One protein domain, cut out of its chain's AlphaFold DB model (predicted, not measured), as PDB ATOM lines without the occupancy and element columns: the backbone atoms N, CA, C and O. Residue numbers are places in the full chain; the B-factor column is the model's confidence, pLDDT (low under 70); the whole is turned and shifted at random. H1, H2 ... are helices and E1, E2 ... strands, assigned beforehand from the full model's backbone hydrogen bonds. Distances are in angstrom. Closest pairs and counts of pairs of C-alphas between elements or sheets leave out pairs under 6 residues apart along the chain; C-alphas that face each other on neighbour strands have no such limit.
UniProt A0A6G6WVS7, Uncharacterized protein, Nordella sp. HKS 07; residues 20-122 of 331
ATOM      1  N   VAL A  20     -54.223 -33.924 -35.902       87.50
ATOM      2  CA  VAL A  20     -53.407 -33.025 -36.717       87.50
ATOM      3  C   VAL A  20     -52.476 -32.252 -35.797       87.50
ATOM      4  O   VAL A  20     -52.935 -31.637 -34.833       87.50
ATOM      5  N   VAL A  21     -51.185 -32.252 -36.122       88.69
ATOM      6  CA  VAL A  21     -50.129 -31.519 -35.406       88.69
ATOM      7  C   VAL A  21     -49.373 -30.597 -36.369       88.69
ATOM      8  O   VAL A  21     -49.451 -30.767 -37.589       88.69
ATOM      9  N   GLY A  22     -48.665 -29.590 -35.849       85.88
ATOM     10  CA  GLY A  22     -47.937 -28.627 -36.691       85.88
ATOM     11  C   GLY A  22     -48.775 -27.445 -37.200       85.88
ATOM     12  O   GLY A  22     -48.286 -26.604 -37.955       85.88
ATOM     13  N   LEU A  23     -50.059 -27.360 -36.832       82.88
ATOM     14  CA  LEU A  23     -50.925 -26.258 -37.261       82.88
ATOM     15  C   LEU A  23     -50.532 -24.940 -36.582       82.88
ATOM     16  O   LEU A  23     -50.183 -24.897 -35.407       82.88
ATOM     17  N   ASN A  24     -50.693 -23.833 -37.310       79.75
ATOM     18  CA  ASN A  24     -50.409 -22.469 -36.839       79.75
ATOM     19  C   ASN A  24     -48.938 -22.206 -36.454       79.75
ATOM     20  O   ASN A  24     -48.674 -21.253 -35.724       79.75
ATOM     21  N   GLY A  25     -47.998 -23.014 -36.951       77.06
ATOM     22  CA  GLY A  25     -46.567 -22.841 -36.687       77.06
ATOM     23  C   GLY A  25     -46.102 -23.362 -35.324       77.06
ATOM     24  O   GLY A  25     -44.953 -23.129 -34.961       77.06
ATOM     25  N   ASP A  26     -46.966 -24.052 -34.573       85.38
ATOM     26  CA  ASP A  26     -46.551 -24.820 -33.400       85.38
ATOM     27  C   ASP A  26     -46.129 -26.221 -33.841       85.38
ATOM     28  O   ASP A  26     -46.962 -27.076 -34.145       85.38
ATOM     29  N   TYR A  27     -44.818 -26.429 -33.914       90.81
ATOM     30  CA  TYR A  27     -44.214 -27.686 -34.350       90.81
ATOM     31  C   TYR A  27     -43.884 -28.619 -33.184       90.81
ATOM     32  O   TYR A  27     -43.145 -29.588 -33.361       90.81
ATOM     33  N   THR A  28     -44.416 -28.334 -31.995       91.19
ATOM     34  CA  THR A  28     -44.275 -29.184 -30.816       91.19
ATOM     35  C   THR A  28     -45.611 -29.803 -30.430       91.19
ATOM     36  O   THR A  28     -46.667 -29.200 -30.597       91.19
ATOM     37  N   PHE A  29     -45.586 -31.040 -29.939       91.69
ATOM     38  CA  PHE A  29     -46.772 -31.695 -29.392       91.69
ATOM     39  C   PHE A  29     -46.401 -32.680 -28.281       91.69
ATOM     40  O   PHE A  29     -45.253 -33.108 -28.140       91.69
ATOM     41  N   THR A  30     -47.396 -33.063 -27.490       91.00
ATOM     42  CA  THR A  30     -47.284 -34.049 -26.413       91.00
ATOM     43  C   THR A  30     -48.233 -35.224 -26.644       91.00
ATOM     44  O   THR A  30     -49.170 -35.158 -27.440       91.00
ATOM     45  N   LEU A  31     -48.052 -36.310 -25.887       88.00
ATOM     46  CA  LEU A  31     -49.024 -37.414 -25.878       88.00
ATOM     47  C   LEU A  31     -50.420 -36.965 -25.430       88.00
ATOM     48  O   LEU A  31     -51.420 -37.536 -25.858       88.00
ATOM     49  N   ALA A  32     -50.495 -35.966 -24.548       83.38
ATOM     50  CA  ALA A  32     -51.770 -35.450 -24.074       83.38
ATOM     51  C   ALA A  32     -52.542 -34.736 -25.192       83.38
ATOM     52  O   ALA A  32     -53.768 -34.807 -25.199       83.38
ATOM     53  N   ASP A  33     -51.834 -34.101 -26.132       85.06
ATOM     54  CA  ASP A  33     -52.446 -33.413 -27.268       85.06
ATOM     55  C   ASP A  33     -53.092 -34.405 -28.240       85.06
ATOM     56  O   ASP A  33     -54.227 -34.180 -28.655       85.06
ATOM     57  N   LEU A  34     -52.431 -35.538 -28.516       85.75
ATOM     58  CA  LEU A  34     -52.993 -36.623 -29.338       85.75
ATOM     59  C   LEU A  34     -54.216 -37.263 -28.658       85.75
ATOM     60  O   LEU A  34     -55.303 -37.364 -29.211       85.75
ATOM     61  N   LEU A  35     -54.090 -37.614 -27.376       80.56
ATOM     62  CA  LEU A  35     -55.158 -38.314 -26.655       80.56
ATOM     63  C   LEU A  35     -56.343 -37.414 -26.258       80.56
ATOM     64  O   LEU A  35     -57.329 -37.908 -25.700       80.56
ATOM     65  N   ALA A  36     -56.280 -36.104 -26.511       78.00
ATOM     66  CA  ALA A  36     -57.340 -35.162 -26.155       78.00
ATOM     67  C   ALA A  36     -58.662 -35.452 -26.889       78.00
ATOM     68  O   ALA A  36     -59.742 -35.166 -26.357       78.00
ATOM     69  N   ASN A  37     -58.588 -36.029 -28.093       68.81
ATOM     70  CA  ASN A  37     -59.742 -36.276 -28.954       68.81
ATOM     71  C   ASN A  37     -60.370 -37.671 -28.782       68.81
ATOM     72  O   ASN A  37     -61.495 -37.887 -29.260       68.81
ATOM     73  N   ASP A  38     -59.719 -38.568 -28.039       70.56
ATOM     74  CA  ASP A  38     -60.098 -39.974 -27.890       70.56
ATOM     75  C   ASP A  38     -61.206 -40.187 -26.839       70.56
ATOM     76  O   ASP A  38     -61.000 -40.010 -25.629       70.56
ATOM     77  N   PRO A  39     -62.431 -40.583 -27.246       53.03
ATOM     78  CA  PRO A  39     -63.521 -40.814 -26.315       53.03
ATOM     79  C   PRO A  39     -63.323 -42.122 -25.535       53.03
ATOM     80  O   PRO A  39     -63.248 -43.207 -26.099       53.03
ATOM     81  N   GLY A  40     -63.399 -42.046 -24.203       54.19
ATOM     82  CA  GLY A  40     -63.809 -43.209 -23.406       54.19
ATOM     83  C   GLY A  40     -62.714 -44.056 -22.753       54.19
ATOM     84  O   GLY A  40     -62.859 -45.270 -22.677       54.19
ATOM     85  N   GLY A  41     -61.696 -43.439 -22.150       51.75
ATOM     86  CA  GLY A  41     -60.896 -44.098 -21.103       51.75
ATOM     87  C   GLY A  41     -59.426 -44.353 -21.423       51.75
ATOM     88  O   GLY A  41     -58.695 -44.687 -20.497       51.75
ATOM     89  N   ALA A  42     -58.978 -44.100 -22.654       52.72
ATOM     90  CA  ALA A  42     -57.557 -44.085 -23.018       52.72
ATOM     91  C   ALA A  42     -56.748 -43.090 -22.161       52.72
ATOM     92  O   ALA A  42     -55.705 -43.428 -21.612       52.72
ATOM     93  N   ALA A  43     -57.305 -41.901 -21.907       52.34
ATOM     94  CA  ALA A  43     -56.704 -40.882 -21.041       52.34
ATOM     95  C   ALA A  43     -56.621 -41.261 -19.539       52.34
ATOM     96  O   ALA A  43     -56.154 -40.460 -18.731       52.34
ATOM     97  N   LYS A  44     -57.119 -42.438 -19.116       49.84
ATOM     98  CA  LYS A  44     -57.205 -42.826 -17.690       49.84
ATOM     99  C   LYS A  44     -56.119 -43.793 -17.221       49.84
ATOM    100  O   LYS A  44     -56.089 -44.112 -16.032       49.84
ATOM    101  N   VAL A  45     -55.250 -44.279 -18.103       50.94
ATOM    102  CA  VAL A  45     -54.301 -45.349 -17.777       50.94
ATOM    103  C   VAL A  45     -52.942 -45.021 -18.390       50.94
ATOM    104  O   VAL A  45     -52.863 -44.427 -19.456       50.94
ATOM    105  N   SER A  46     -51.869 -45.352 -17.673       61.19
ATOM    106  CA  SER A  46     -50.495 -44.951 -17.987       61.19
ATOM    107  C   SER A  46     -50.134 -45.118 -19.471       61.19
ATOM    108  O   SER A  46     -50.144 -46.237 -19.995       61.19
ATOM    109  N   THR A  47     -49.724 -44.013 -20.103       62.50
ATOM    110  CA  THR A  47     -49.180 -43.957 -21.471       62.50
ATOM    111  C   THR A  47     -48.005 -44.914 -21.678       62.50
ATOM    112  O   THR A  47     -47.804 -45.407 -22.778       62.50
ATOM    113  N   ALA A  48     -47.289 -45.284 -20.612       65.81
ATOM    114  CA  ALA A  48     -46.212 -46.271 -20.664       65.81
ATOM    115  C   ALA A  48     -46.691 -47.722 -20.881       65.81
ATOM    116  O   ALA A  48     -45.871 -48.611 -21.088       65.81
ATOM    117  N   THR A  49     -47.997 -47.992 -20.776       73.62
ATOM    118  CA  THR A  49     -48.553 -49.360 -20.810       73.62
ATOM    119  C   THR A  49     -49.690 -49.561 -21.806       73.62
ATOM    120  O   THR A  49     -50.110 -50.699 -22.017       73.62
ATOM    121  N   GLN A  50     -50.197 -48.487 -22.413       81.00
ATOM    122  CA  GLN A  50     -51.380 -48.539 -23.277       81.00
ATOM    123  C   GLN A  50     -51.273 -47.664 -24.524       81.00
ATOM    124  O   GLN A  50     -52.267 -47.508 -25.221       81.00
ATOM    125  N   PHE A  51     -50.097 -47.119 -24.820       87.50
ATOM    126  CA  PHE A  51     -49.856 -46.284 -25.989       87.50
ATOM    127  C   PHE A  51     -48.515 -46.656 -26.624       87.50
ATOM    128  O   PHE A  51     -47.556 -46.953 -25.908       87.50
ATOM    129  N   PHE A  52     -48.445 -46.615 -27.951       91.50
ATOM    130  CA  PHE A  52     -47.181 -46.555 -28.677       91.50
ATOM    131  C   PHE A  52     -47.360 -45.859 -30.030       91.50
ATOM    132  O   PHE A  52     -48.434 -45.920 -30.622       91.50
ATOM    133  N   PHE A  53     -46.303 -45.212 -30.522       93.38
ATOM    134  CA  PHE A  53     -46.266 -44.679 -31.888       93.38
ATOM    135  C   PHE A  53     -46.069 -45.795 -32.913       93.38
ATOM    136  O   PHE A  53     -45.334 -46.737 -32.641       93.38
ATOM    137  N   GLY A  54     -46.671 -45.676 -34.088       92.12
ATOM    138  CA  GLY A  54     -46.726 -46.705 -35.125       92.12
ATOM    139  C   GLY A  54     -47.857 -47.704 -34.918       92.12
ATOM    140  O   GLY A  54     -48.706 -47.556 -34.039       92.12
ATOM    141  N   ASN A  55     -47.844 -48.750 -35.731       90.69
ATOM    142  CA  ASN A  55     -48.800 -49.845 -35.738       90.69
ATOM    143  C   ASN A  55     -48.125 -51.186 -35.391       90.69
ATOM    144  O   ASN A  55     -46.915 -51.293 -35.193       90.69
ATOM    145  N   THR A  56     -48.910 -52.262 -35.304       87.56
ATOM    146  CA  THR A  56     -48.382 -53.589 -34.931       87.56
ATOM    147  C   THR A  56     -47.430 -54.204 -35.961       87.56
ATOM    148  O   THR A  56     -46.705 -55.139 -35.634       87.56
ATOM    149  N   THR A  57     -47.465 -53.741 -37.209       88.06
ATOM    150  CA  THR A  57     -46.607 -54.226 -38.299       88.06
ATOM    151  C   THR A  57     -45.254 -53.519 -38.358       88.06
ATOM    152  O   THR A  57     -44.299 -54.118 -38.849       88.06
ATOM    153  N   ASP A  58     -45.137 -52.329 -37.765       88.75
ATOM    154  CA  ASP A  58     -43.881 -51.568 -37.706       88.75
ATOM    155  C   ASP A  58     -42.848 -52.199 -36.758       88.75
ATOM    156  O   ASP A  58     -41.648 -51.942 -36.857       88.75
ATOM    157  N   TYR A  59     -43.300 -53.070 -35.849       89.50
ATOM    158  CA  TYR A  59     -42.458 -53.673 -34.821       89.50
ATOM    159  C   TYR A  59     -42.409 -55.195 -34.923       89.50
ATOM    160  O   TYR A  59     -43.303 -55.923 -34.484       89.50
ATOM    161  N   VAL A  60     -41.294 -55.700 -35.443       87.75
ATOM    162  CA  VAL A  60     -41.050 -57.141 -35.547       87.75
ATOM    163  C   VAL A  60     -40.727 -57.735 -34.172       87.75
ATOM    164  O   VAL A  60     -39.871 -57.236 -33.445       87.75
ATOM    165  N   GLY A  61     -41.374 -58.855 -33.839       85.56
ATOM    166  CA  GLY A  61     -41.059 -59.650 -32.645       85.56
ATOM    167  C   GLY A  61     -41.782 -59.228 -31.365       85.56
ATOM    168  O   GLY A  61     -41.473 -59.762 -30.301       85.56
ATOM    169  N   ILE A  62     -42.751 -58.313 -31.451       86.88
ATOM    170  CA  ILE A  62     -43.567 -57.893 -30.308       86.88
ATOM    171  C   ILE A  62     -44.875 -58.679 -30.267       86.88
ATOM    172  O   ILE A  62     -45.628 -58.742 -31.236       86.88
ATOM    173  N   ASP A  63     -45.168 -59.258 -29.106       84.50
ATOM    174  CA  ASP A  63     -46.404 -59.997 -28.867       84.50
ATOM    175  C   ASP A  63     -47.544 -59.063 -28.424       84.50
ATOM    176  O   ASP A  63     -47.945 -59.014 -27.256       84.50
ATOM    177  N   PHE A  64     -48.068 -58.288 -29.373       83.00
ATOM    178  CA  PHE A  64     -49.165 -57.347 -29.123       83.00
ATOM    179  C   PHE A  64     -50.458 -58.028 -28.648       83.00
ATOM    180  O   PHE A  64     -51.234 -57.410 -27.913       83.00
ATOM    181  N   ALA A  65     -50.671 -59.299 -29.014       78.06
ATOM    182  CA  ALA A  65     -51.838 -60.087 -28.617       78.06
ATOM    183  C   ALA A  65     -51.878 -60.350 -27.102       78.06
ATOM    184  O   ALA A  65     -52.957 -60.411 -26.514       78.06
ATOM    185  N   HIS A  66     -50.712 -60.423 -26.453       77.88
ATOM    186  CA  HIS A  66     -50.590 -60.580 -25.000       77.88
ATOM    187  C   HIS A  66     -50.196 -59.278 -24.277       77.88
ATOM    188  O   HIS A  66     -49.847 -59.294 -23.093       77.88
ATOM    189  N   GLY A  67     -50.321 -58.133 -24.958       72.62
ATOM    190  CA  GLY A  67     -50.067 -56.807 -24.392       72.62
ATOM    191  C   GLY A  67     -48.594 -56.399 -24.370       72.62
ATOM    192  O   GLY A  67     -48.216 -55.591 -23.525       72.62
ATOM    193  N   GLY A  68     -47.769 -56.962 -25.258       84.25
ATOM    194  CA  GLY A  68     -46.432 -56.447 -25.536       84.25
ATOM    195  C   GLY A  68     -46.472 -55.021 -26.093       84.25
ATOM    196  O   GLY A  68     -47.452 -54.620 -26.722       84.25
ATOM    197  N   LEU A  69     -45.399 -54.271 -25.842       87.25
ATOM    198  CA  LEU A  69     -45.210 -52.890 -26.276       87.25
ATOM    199  C   LEU A  69     -43.802 -52.699 -26.847       87.25
ATOM    200  O   LEU A  69     -42.867 -53.316 -26.327       87.25
ATOM    201  N   PRO A  70     -43.625 -51.824 -27.850       90.75
ATOM    202  CA  PRO A  70     -42.305 -51.403 -28.292       90.75
ATOM    203  C   PRO A  70     -41.567 -50.662 -27.186       90.75
ATOM    204  O   PRO A  70     -42.157 -49.872 -26.440       90.75
ATOM    205  N   SER A  71     -40.257 -50.888 -27.095       90.44
ATOM    206  CA  SER A  71     -39.414 -50.108 -26.194       90.44
ATOM    207  C   SER A  71     -39.387 -48.642 -26.627       90.44
ATOM    208  O   SER A  71     -39.583 -48.326 -27.799       90.44
ATOM    209  N   ILE A  72     -39.071 -47.738 -25.697       88.38
ATOM    210  CA  ILE A  72     -38.940 -46.302 -25.998       88.38
ATOM    211  C   ILE A  72     -37.972 -46.073 -27.167       88.38
ATOM    212  O   ILE A  72     -38.294 -45.335 -28.086       88.38
ATOM    213  N   GLU A  73     -36.831 -46.763 -27.192       87.50
ATOM    214  CA  GLU A  73     -35.858 -46.637 -28.287       87.50
ATOM    215  C   GLU A  73     -36.409 -47.073 -29.656       87.50
ATOM    216  O   GLU A  73     -36.095 -46.452 -30.667       87.50
ATOM    217  N   GLN A  74     -37.284 -48.085 -29.706       89.69
ATOM    218  CA  GLN A  74     -37.943 -48.476 -30.957       89.69
ATOM    219  C   GLN A  74     -38.930 -47.396 -31.417       89.69
ATOM    220  O   GLN A  74     -38.981 -47.083 -32.602       89.69
ATOM    221  N   GLN A  75     -39.667 -46.788 -30.484       93.50
ATOM    222  CA  GLN A  75     -40.595 -45.700 -30.800       93.50
ATOM    223  C   GLN A  75     -39.861 -44.423 -31.224       93.50
ATOM    224  O   GLN A  75     -40.306 -43.741 -32.141       93.50
ATOM    225  N   LYS A  76     -38.709 -44.116 -30.615       89.31
ATOM    226  CA  LYS A  76     -37.831 -43.024 -31.060       89.31
ATOM    227  C   LYS A  76     -37.346 -43.238 -32.488       89.31
ATOM    228  O   LYS A  76     -37.398 -42.308 -33.279       89.31
ATOM    229  N   ALA A  77     -36.908 -44.453 -32.825       85.62
ATOM    230  CA  ALA A  77     -36.482 -44.779 -34.183       85.62
ATOM    231  C   ALA A  77     -37.633 -44.637 -35.194       85.62
ATOM    232  O   ALA A  77     -37.436 -44.091 -36.278       85.62
ATOM    233  N   TYR A  78     -38.840 -45.070 -34.816       94.12
ATOM    234  CA  TYR A  78     -40.042 -44.871 -35.622       94.12
ATOM    235  C   TYR A  78     -40.337 -43.379 -35.845       94.12
ATOM    236  O   TYR A  78     -40.463 -42.950 -36.991       94.12
ATOM    237  N   LEU A  79     -40.376 -42.566 -34.786       94.25
ATOM    238  CA  LEU A  79     -40.616 -41.121 -34.893       94.25
ATOM    239  C   LEU A  79     -39.541 -40.418 -35.728       94.25
ATOM    240  O   LEU A  79     -39.864 -39.602 -36.589       94.25
ATOM    241  N   LEU A  80     -38.274 -40.793 -35.544       89.38
ATOM    242  CA  LEU A  80     -37.166 -40.230 -36.307       89.38
ATOM    243  C   LEU A  80     -37.301 -40.522 -37.807       89.38
ATOM    244  O   LEU A  80     -37.012 -39.650 -38.618       89.38
ATOM    245  N   SER A  81     -37.807 -41.703 -38.189       90.62
ATOM    246  CA  SER A  81     -38.087 -42.018 -39.600       90.62
ATOM    247  C   SER A  81     -39.196 -41.158 -40.225       90.62
ATOM    248  O   SER A  81     -39.285 -41.089 -41.447       90.62
ATOM    249  N   HIS A  82     -39.980 -40.462 -39.395       90.69
ATOM    250  CA  HIS A  82     -40.993 -39.483 -39.793       90.69
ATOM    251  C   HIS A  82     -40.520 -38.029 -39.599       90.69
ATOM    252  O   HIS A  82     -41.339 -37.111 -39.620       90.69
ATOM    253  N   ASN A  83     -39.213 -37.810 -39.389       90.75
ATOM    254  CA  ASN A  83     -38.609 -36.519 -39.041       90.75
ATOM    255  C   ASN A  83     -39.229 -35.872 -37.789       90.75
ATOM    256  O   ASN A  83     -39.415 -34.657 -37.726       90.75
ATOM    257  N   ILE A  84     -39.544 -36.681 -36.774       91.62
ATOM    258  CA  ILE A  84     -40.041 -36.221 -35.474       91.62
ATOM    259  C   ILE A  84     -39.053 -36.641 -34.386       91.62
ATOM    260  O   ILE A  84     -38.703 -37.814 -34.254       91.62
ATOM    261  N   VAL A  85     -38.609 -35.684 -33.572       90.81
ATOM    262  CA  VAL A  85     -37.629 -35.917 -32.504       90.81
ATOM    263  C   VAL A  85     -38.314 -35.830 -31.148       90.81
ATOM    264  O   VAL A  85     -38.991 -34.853 -30.849       90.81
ATOM    265  N   SER A  86     -38.132 -36.844 -30.302       90.12
ATOM    266  CA  SER A  86     -38.588 -36.802 -28.909       90.12
ATOM    267  C   SER A  86     -37.530 -36.189 -27.996       90.12
ATOM    268  O   SER A  86     -36.340 -36.480 -28.154       90.12
ATOM    269  N   ASN A  87     -37.951 -35.496 -26.943       83.62
ATOM    270  CA  ASN A  87     -37.051 -35.143 -25.848       83.62
ATOM    271  C   ASN A  87     -36.557 -36.388 -25.067       83.62
ATOM    272  O   ASN A  87     -37.072 -37.501 -25.208       83.62
ATOM    273  N   ALA A  88     -35.559 -36.206 -24.195       79.06
ATOM    274  CA  ALA A  88     -34.965 -37.310 -23.430       79.06
ATOM    275  C   ALA A  88     -35.970 -38.043 -22.516       79.06
ATOM    276  O   ALA A  88     -35.832 -39.244 -22.286       79.06
ATOM    277  N   ALA A  89     -36.982 -37.327 -22.013       84.19
ATOM    278  CA  ALA A  89     -38.020 -37.864 -21.135       84.19
ATOM    279  C   ALA A  89     -39.154 -38.587 -21.885       84.19
ATOM    280  O   ALA A  89     -39.991 -39.217 -21.241       84.19
ATOM    281  N   PHE A  90     -39.179 -38.512 -23.221       87.44
ATOM    282  CA  PHE A  90     -40.238 -39.051 -24.074       87.44
ATOM    283  C   PHE A  90     -41.634 -38.484 -23.749       87.44
ATOM    284  O   PHE A  90     -42.631 -39.204 -23.701       87.44
ATOM    285  N   THR A  91     -41.699 -37.179 -23.477       86.81
ATOM    286  CA  THR A  91     -42.943 -36.470 -23.119       86.81
ATOM    287  C   THR A  91     -43.350 -35.399 -24.124       86.81
ATOM    288  O   THR A  91     -44.514 -35.004 -24.144       86.81
ATOM    289  N   GLU A  92     -42.401 -34.924 -24.925       89.06
ATOM    290  CA  GLU A  92     -42.561 -33.850 -25.903       89.06
ATOM    291  C   GLU A  92     -41.862 -34.249 -27.201       89.06
ATOM    292  O   GLU A  92     -40.810 -34.904 -27.169       89.06
ATOM    293  N   PHE A  93     -42.466 -33.861 -28.321       93.38
ATOM    294  CA  PHE A  93     -42.056 -34.236 -29.665       93.38
ATOM    295  C   PHE A  93     -42.015 -32.999 -30.558       93.38
ATOM    296  O   PHE A  93     -42.947 -32.195 -30.547       93.38
ATOM    297  N   THR A  94     -40.946 -32.862 -31.337       91.81
ATOM    298  CA  THR A  94     -40.715 -31.739 -32.250       91.81
ATOM    299  C   THR A  94     -40.724 -32.234 -33.689       91.81
ATOM    300  O   THR A  94     -40.016 -33.184 -34.025       91.81
ATOM    301  N   ILE A  95     -41.518 -31.584 -34.537       91.50
ATOM    302  CA  ILE A  95     -41.626 -31.867 -35.969       91.50
ATOM    303  C   ILE A  95     -40.497 -31.131 -36.694       91.50
ATOM    304  O   ILE A  95     -40.431 -29.902 -36.668       91.50
ATOM    305  N   GLY A  96     -39.610 -31.878 -37.343       82.38
ATOM    306  CA  GLY A  96     -38.548 -31.336 -38.183       82.38
ATOM    307  C   GLY A  96     -39.030 -30.980 -39.590       82.38
ATOM    308  O   GLY A  96     -40.119 -31.367 -40.025       82.38
ATOM    309  N   VAL A  97     -38.186 -30.260 -40.330       82.75
ATOM    310  CA  VAL A  97     -38.391 -29.995 -41.763       82.75
ATOM    311  C   VAL A  97     -38.575 -31.323 -42.503       82.75
ATOM    312  O   VAL A  97     -37.790 -32.253 -42.332       82.75
ATOM    313  N   GLY A  98     -39.623 -31.416 -43.325       83.44
ATOM    314  CA  GLY A  98     -39.966 -32.661 -44.016       83.44
ATOM    315  C   GLY A  98     -40.615 -33.723 -43.121       83.44
ATOM    316  O   GLY A  98     -40.602 -34.895 -43.491       83.44
ATOM    317  N   GLY A  99     -41.158 -33.335 -41.961       89.75
ATOM    318  CA  GLY A  99     -42.056 -34.157 -41.146       89.75
ATOM    319  C   GLY A  99     -43.149 -34.827 -41.979       89.75
ATOM    320  O   GLY A  99     -43.770 -34.182 -42.825       89.75
ATOM    321  N   THR A 100     -43.382 -36.116 -41.746       92.00
ATOM    322  CA  THR A 100     -44.398 -36.898 -42.467       92.00
ATOM    323  C   THR A 100     -45.457 -37.446 -41.522       92.00
ATOM    324  O   THR A 100     -45.172 -37.691 -40.351       92.00
ATOM    325  N   ASP A 101     -46.656 -37.678 -42.054       94.44
ATOM    326  CA  ASP A 101     -47.768 -38.319 -41.345       94.44
ATOM    327  C   ASP A 101     -47.331 -39.627 -40.683       94.44
ATOM    328  O   ASP A 101     -46.570 -40.393 -41.270       94.44
ATOM    329  N   PHE A 102     -47.826 -39.885 -39.476       94.25
ATOM    330  CA  PHE A 102     -47.478 -41.070 -38.697       94.25
ATOM    331  C   PHE A 102     -48.715 -41.645 -38.017       94.25
ATOM    332  O   PHE A 102     -49.709 -40.959 -37.814       94.25
ATOM    333  N   GLU A 103     -48.643 -42.903 -37.614       93.69
ATOM    334  CA  GLU A 103     -49.719 -43.566 -36.877       93.69
ATOM    335  C   GLU A 103     -49.395 -43.676 -35.378       93.69
ATOM    336  O   GLU A 103     -48.231 -43.617 -34.970       93.69
ATOM    337  N   TYR A 104     -50.414 -43.884 -34.546       91.62
ATOM    338  CA  TYR A 104     -50.249 -44.389 -33.182       91.62
ATOM    339  C   TYR A 104     -51.309 -45.429 -32.834       91.62
ATOM    340  O   TYR A 104     -52.376 -45.509 -33.444       91.62
ATOM    341  N   MET A 105     -51.019 -46.216 -31.802       87.56
ATOM    342  CA  MET A 105     -51.891 -47.258 -31.286       87.56
ATOM    343  C   MET A 105     -52.170 -47.049 -29.804       87.56
ATOM    344  O   MET A 105     -51.259 -46.881 -28.993       87.56
ATOM    345  N   VAL A 106     -53.445 -47.147 -29.436       85.62
ATOM    346  CA  VAL A 106     -53.910 -47.086 -28.049       85.62
ATOM    347  C   VAL A 106     -54.670 -48.352 -27.672       85.62
ATOM    348  O   VAL A 106     -55.501 -48.861 -28.427       85.62
ATOM    349  N   GLN A 107     -54.368 -48.912 -26.503       80.44
ATOM    350  CA  GLN A 107     -55.045 -50.110 -26.020       80.44
ATOM    351  C   GLN A 107     -56.426 -49.745 -25.484       80.44
ATOM    352  O   GLN A 107     -56.566 -48.854 -24.648       80.44
ATOM    353  N   ILE A 108     -57.444 -50.489 -25.909       76.50
ATOM    354  CA  ILE A 108     -58.825 -50.286 -25.477       76.50
ATOM    355  C   ILE A 108     -59.357 -51.513 -24.737       76.50
ATOM    356  O   ILE A 108     -59.263 -52.645 -25.201       76.50
ATOM    357  N   GLY A 109     -59.948 -51.297 -23.563       70.62
ATOM    358  CA  GLY A 109     -60.523 -52.380 -22.763       70.62
ATOM    359  C   GLY A 109     -59.476 -53.359 -22.210       70.62
ATOM    360  O   GLY A 109     -58.545 -52.955 -21.515       70.62
ATOM    361  N   ASN A 110     -59.676 -54.661 -22.443       66.81
ATOM    362  CA  ASN A 110     -58.789 -55.720 -21.946       66.81
ATOM    363  C   ASN A 110     -57.528 -55.858 -22.821       66.81
ATOM    364  O   ASN A 110     -57.541 -55.520 -24.005       66.81
ATOM    365  N   LYS A 111     -56.450 -56.413 -22.244       68.69
ATOM    366  CA  LYS A 111     -55.169 -56.638 -22.940       68.69
ATOM    367  C   LYS A 111     -55.362 -57.283 -24.318       68.69
ATOM    368  O   LYS A 111     -56.106 -58.253 -24.441       68.69
ATOM    369  N   GLY A 112     -54.650 -56.755 -25.313       68.69
ATOM    370  CA  GLY A 112     -54.595 -57.302 -26.674       68.69
ATOM    371  C   GLY A 112     -55.562 -56.674 -27.681       68.69
ATOM    372  O   GLY A 112     -55.496 -57.020 -28.856       68.69
ATOM    373  N   THR A 113     -56.425 -55.736 -27.267       78.38
ATOM    374  CA  THR A 113     -57.285 -54.981 -28.198       78.38
ATOM    375  C   THR A 113     -56.742 -53.570 -28.390       78.38
ATOM    376  O   THR A 113     -56.637 -52.814 -27.428       78.38
ATOM    377  N   TRP A 114     -56.409 -53.212 -29.627       81.88
ATOM    378  CA  TRP A 114     -55.782 -51.934 -29.974       81.88
ATOM    379  C   TRP A 114     -56.662 -51.130 -30.932       81.88
ATOM    380  O   TRP A 114     -57.384 -51.708 -31.747       81.88
ATOM    381  N   SER A 115     -56.612 -49.808 -30.815       83.56
ATOM    382  CA  SER A 115     -57.206 -48.852 -31.745       83.56
ATOM    383  C   SER A 115     -56.087 -48.033 -32.370       83.56
ATOM    384  O   SER A 115     -55.231 -47.544 -31.639       83.56
ATOM    385  N   GLN A 116     -56.111 -47.892 -33.692       86.44
ATOM    386  CA  GLN A 116     -55.131 -47.110 -34.453       86.44
ATOM    387  C   GLN A 116     -55.677 -45.719 -34.731       86.44
ATOM    388  O   GLN A 116     -56.850 -45.624 -35.057       86.44
ATOM    389  N   ALA A 117     -54.854 -44.684 -34.691       86.50
ATOM    390  CA  ALA A 117     -55.181 -43.380 -35.255       86.50
ATOM    391  C   ALA A 117     -54.062 -42.899 -36.172       86.50
ATOM    392  O   ALA A 117     -52.884 -43.173 -35.923       86.50
ATOM    393  N   ASP A 118     -54.460 -42.165 -37.204       89.62
ATOM    394  CA  ASP A 118     -53.540 -41.530 -38.135       89.62
ATOM    395  C   ASP A 118     -53.315 -40.078 -37.688       89.62
ATOM    396  O   ASP A 118     -54.245 -39.379 -37.289       89.62
ATOM    397  N   VAL A 119     -52.081 -39.593 -37.738       90.38
ATOM    398  CA  VAL A 119     -51.740 -38.214 -37.383       90.38
ATOM    399  C   VAL A 119     -51.221 -37.510 -38.618       90.38
ATOM    400  O   VAL A 119     -50.168 -37.855 -39.154       90.38
ATOM    401  N   HIS A 120     -51.958 -36.492 -39.046       92.88
ATOM    402  CA  HIS A 120     -51.535 -35.636 -40.138       92.88
ATOM    403  C   HIS A 120     -50.544 -34.582 -39.639       92.88
ATOM    404  O   HIS A 120     -50.814 -33.853 -38.676       92.88
ATOM    405  N   VAL A 121     -49.401 -34.483 -40.308       90.56
ATOM    406  CA  VAL A 121     -48.296 -33.612 -39.915       90.56
ATOM    407  C   VAL A 121     -48.211 -32.423 -40.861       90.56
ATOM    408  O   VAL A 121     -47.938 -32.557 -42.051       90.56
ATOM    409  N   THR A 122     -48.387 -31.222 -40.312       90.31
ATOM    410  CA  THR A 122     -48.002 -29.986 -41.004       90.31
ATOM    411  C   THR A 122     -46.557 -29.653 -40.646       90.31
ATOM    412  O   THR A 122     -46.287 -29.065 -39.601       90.31
TER     413      THR A 122
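This is residues 20 to 122 of the 331 residues of an uncharacterized protein of Nordella sp. HKS 07 (UniProt A0A6G6WVS7). Two small antiparallel sheets, E1-E4-E3 and E2-E5-E6, are bridged by helix H3, which packs on edge strand E3 of the one and edge strand E2 of the other; a long hairpin, E5 and E6, makes most of the second sheet. The short helices H1 and H2 only graze this second sheet, and two long links, H1 to H2 and E2 to H3, loop between the parts. The printed part has 103 residues, with three named helices and six named strands in the order E1 H1 H2 E2 H3 E3 E4 E5 E6; the class is mixed, helices and strands, with under half of the residues in named elements. It is compact, with a radius of gyration of the C-alphas of 13.2 A and spans of 38 by 29 by 23 A.

Begin at residues 20 to 21, a short pairing, parallel, with residues 120 to 121 of E6, residues 114 to 121. Next find E1, residues 28 to 30, antiparallel to E4, residues 92 to 95, with N 29 and O 93 2.9 A apart. H1, residues 31 to 35, is close to but not clearly touching H2, residues 47 to 50; their closest C-alphas, of Leu 31 and Thr 47, are 7.9 A apart. E2, residues 51 to 53, is antiparallel to E5, residues 102 to 107, at 164 degrees, with N 105 and O 52 2.9 A apart. H3, residues 72 to 81, has its closest C-alpha pair with E2 at Gln 75 and Phe 53, 5.9 A apart. With E3, residues 84 to 86, its closest C-alphas are those of Leu 79 and Val 85, 6.5 A apart. H3 on one face of the sheet E1-E4-E3 makes two layers, a helix layer and a sheet layer; its height over the sheet, 4.4 A, is only just above the sheet's level, and it lies over none of the strands. The hairpin E3 and E4 has N 94 and O 85 at 2.8 A; the hairpin E5 and E6 has N 119 and O 102 at 2.7 A. E1 and E6 are apart. In H1 and H3 every O i to N i+4 pair is within hydrogen-bond range; H2 is too short for such a pair.

Find C-alpha 28 at (-44.275, -29.184, -30.816), where E1 begins. H3 runs 14.3 A from C-alpha 72 at (-38.940, -46.302, -25.998). E4 is 10.3 A long, E5 17.3 A and E6 22.1 A; E6 ends at C-alpha 121, at (-48.296, -33.612, -39.915).

The farthest C-alphas, of Asn 24 and His 66, are 39.9 A apart. The printed part has no cut. The links H1 to H2 and E2 to H3 are long, with 11 and 18 residues. The model's mean pLDDT over the printed part is 82.9; residue 37, residues 39 to 48 and residues 110 to 112 are under 70.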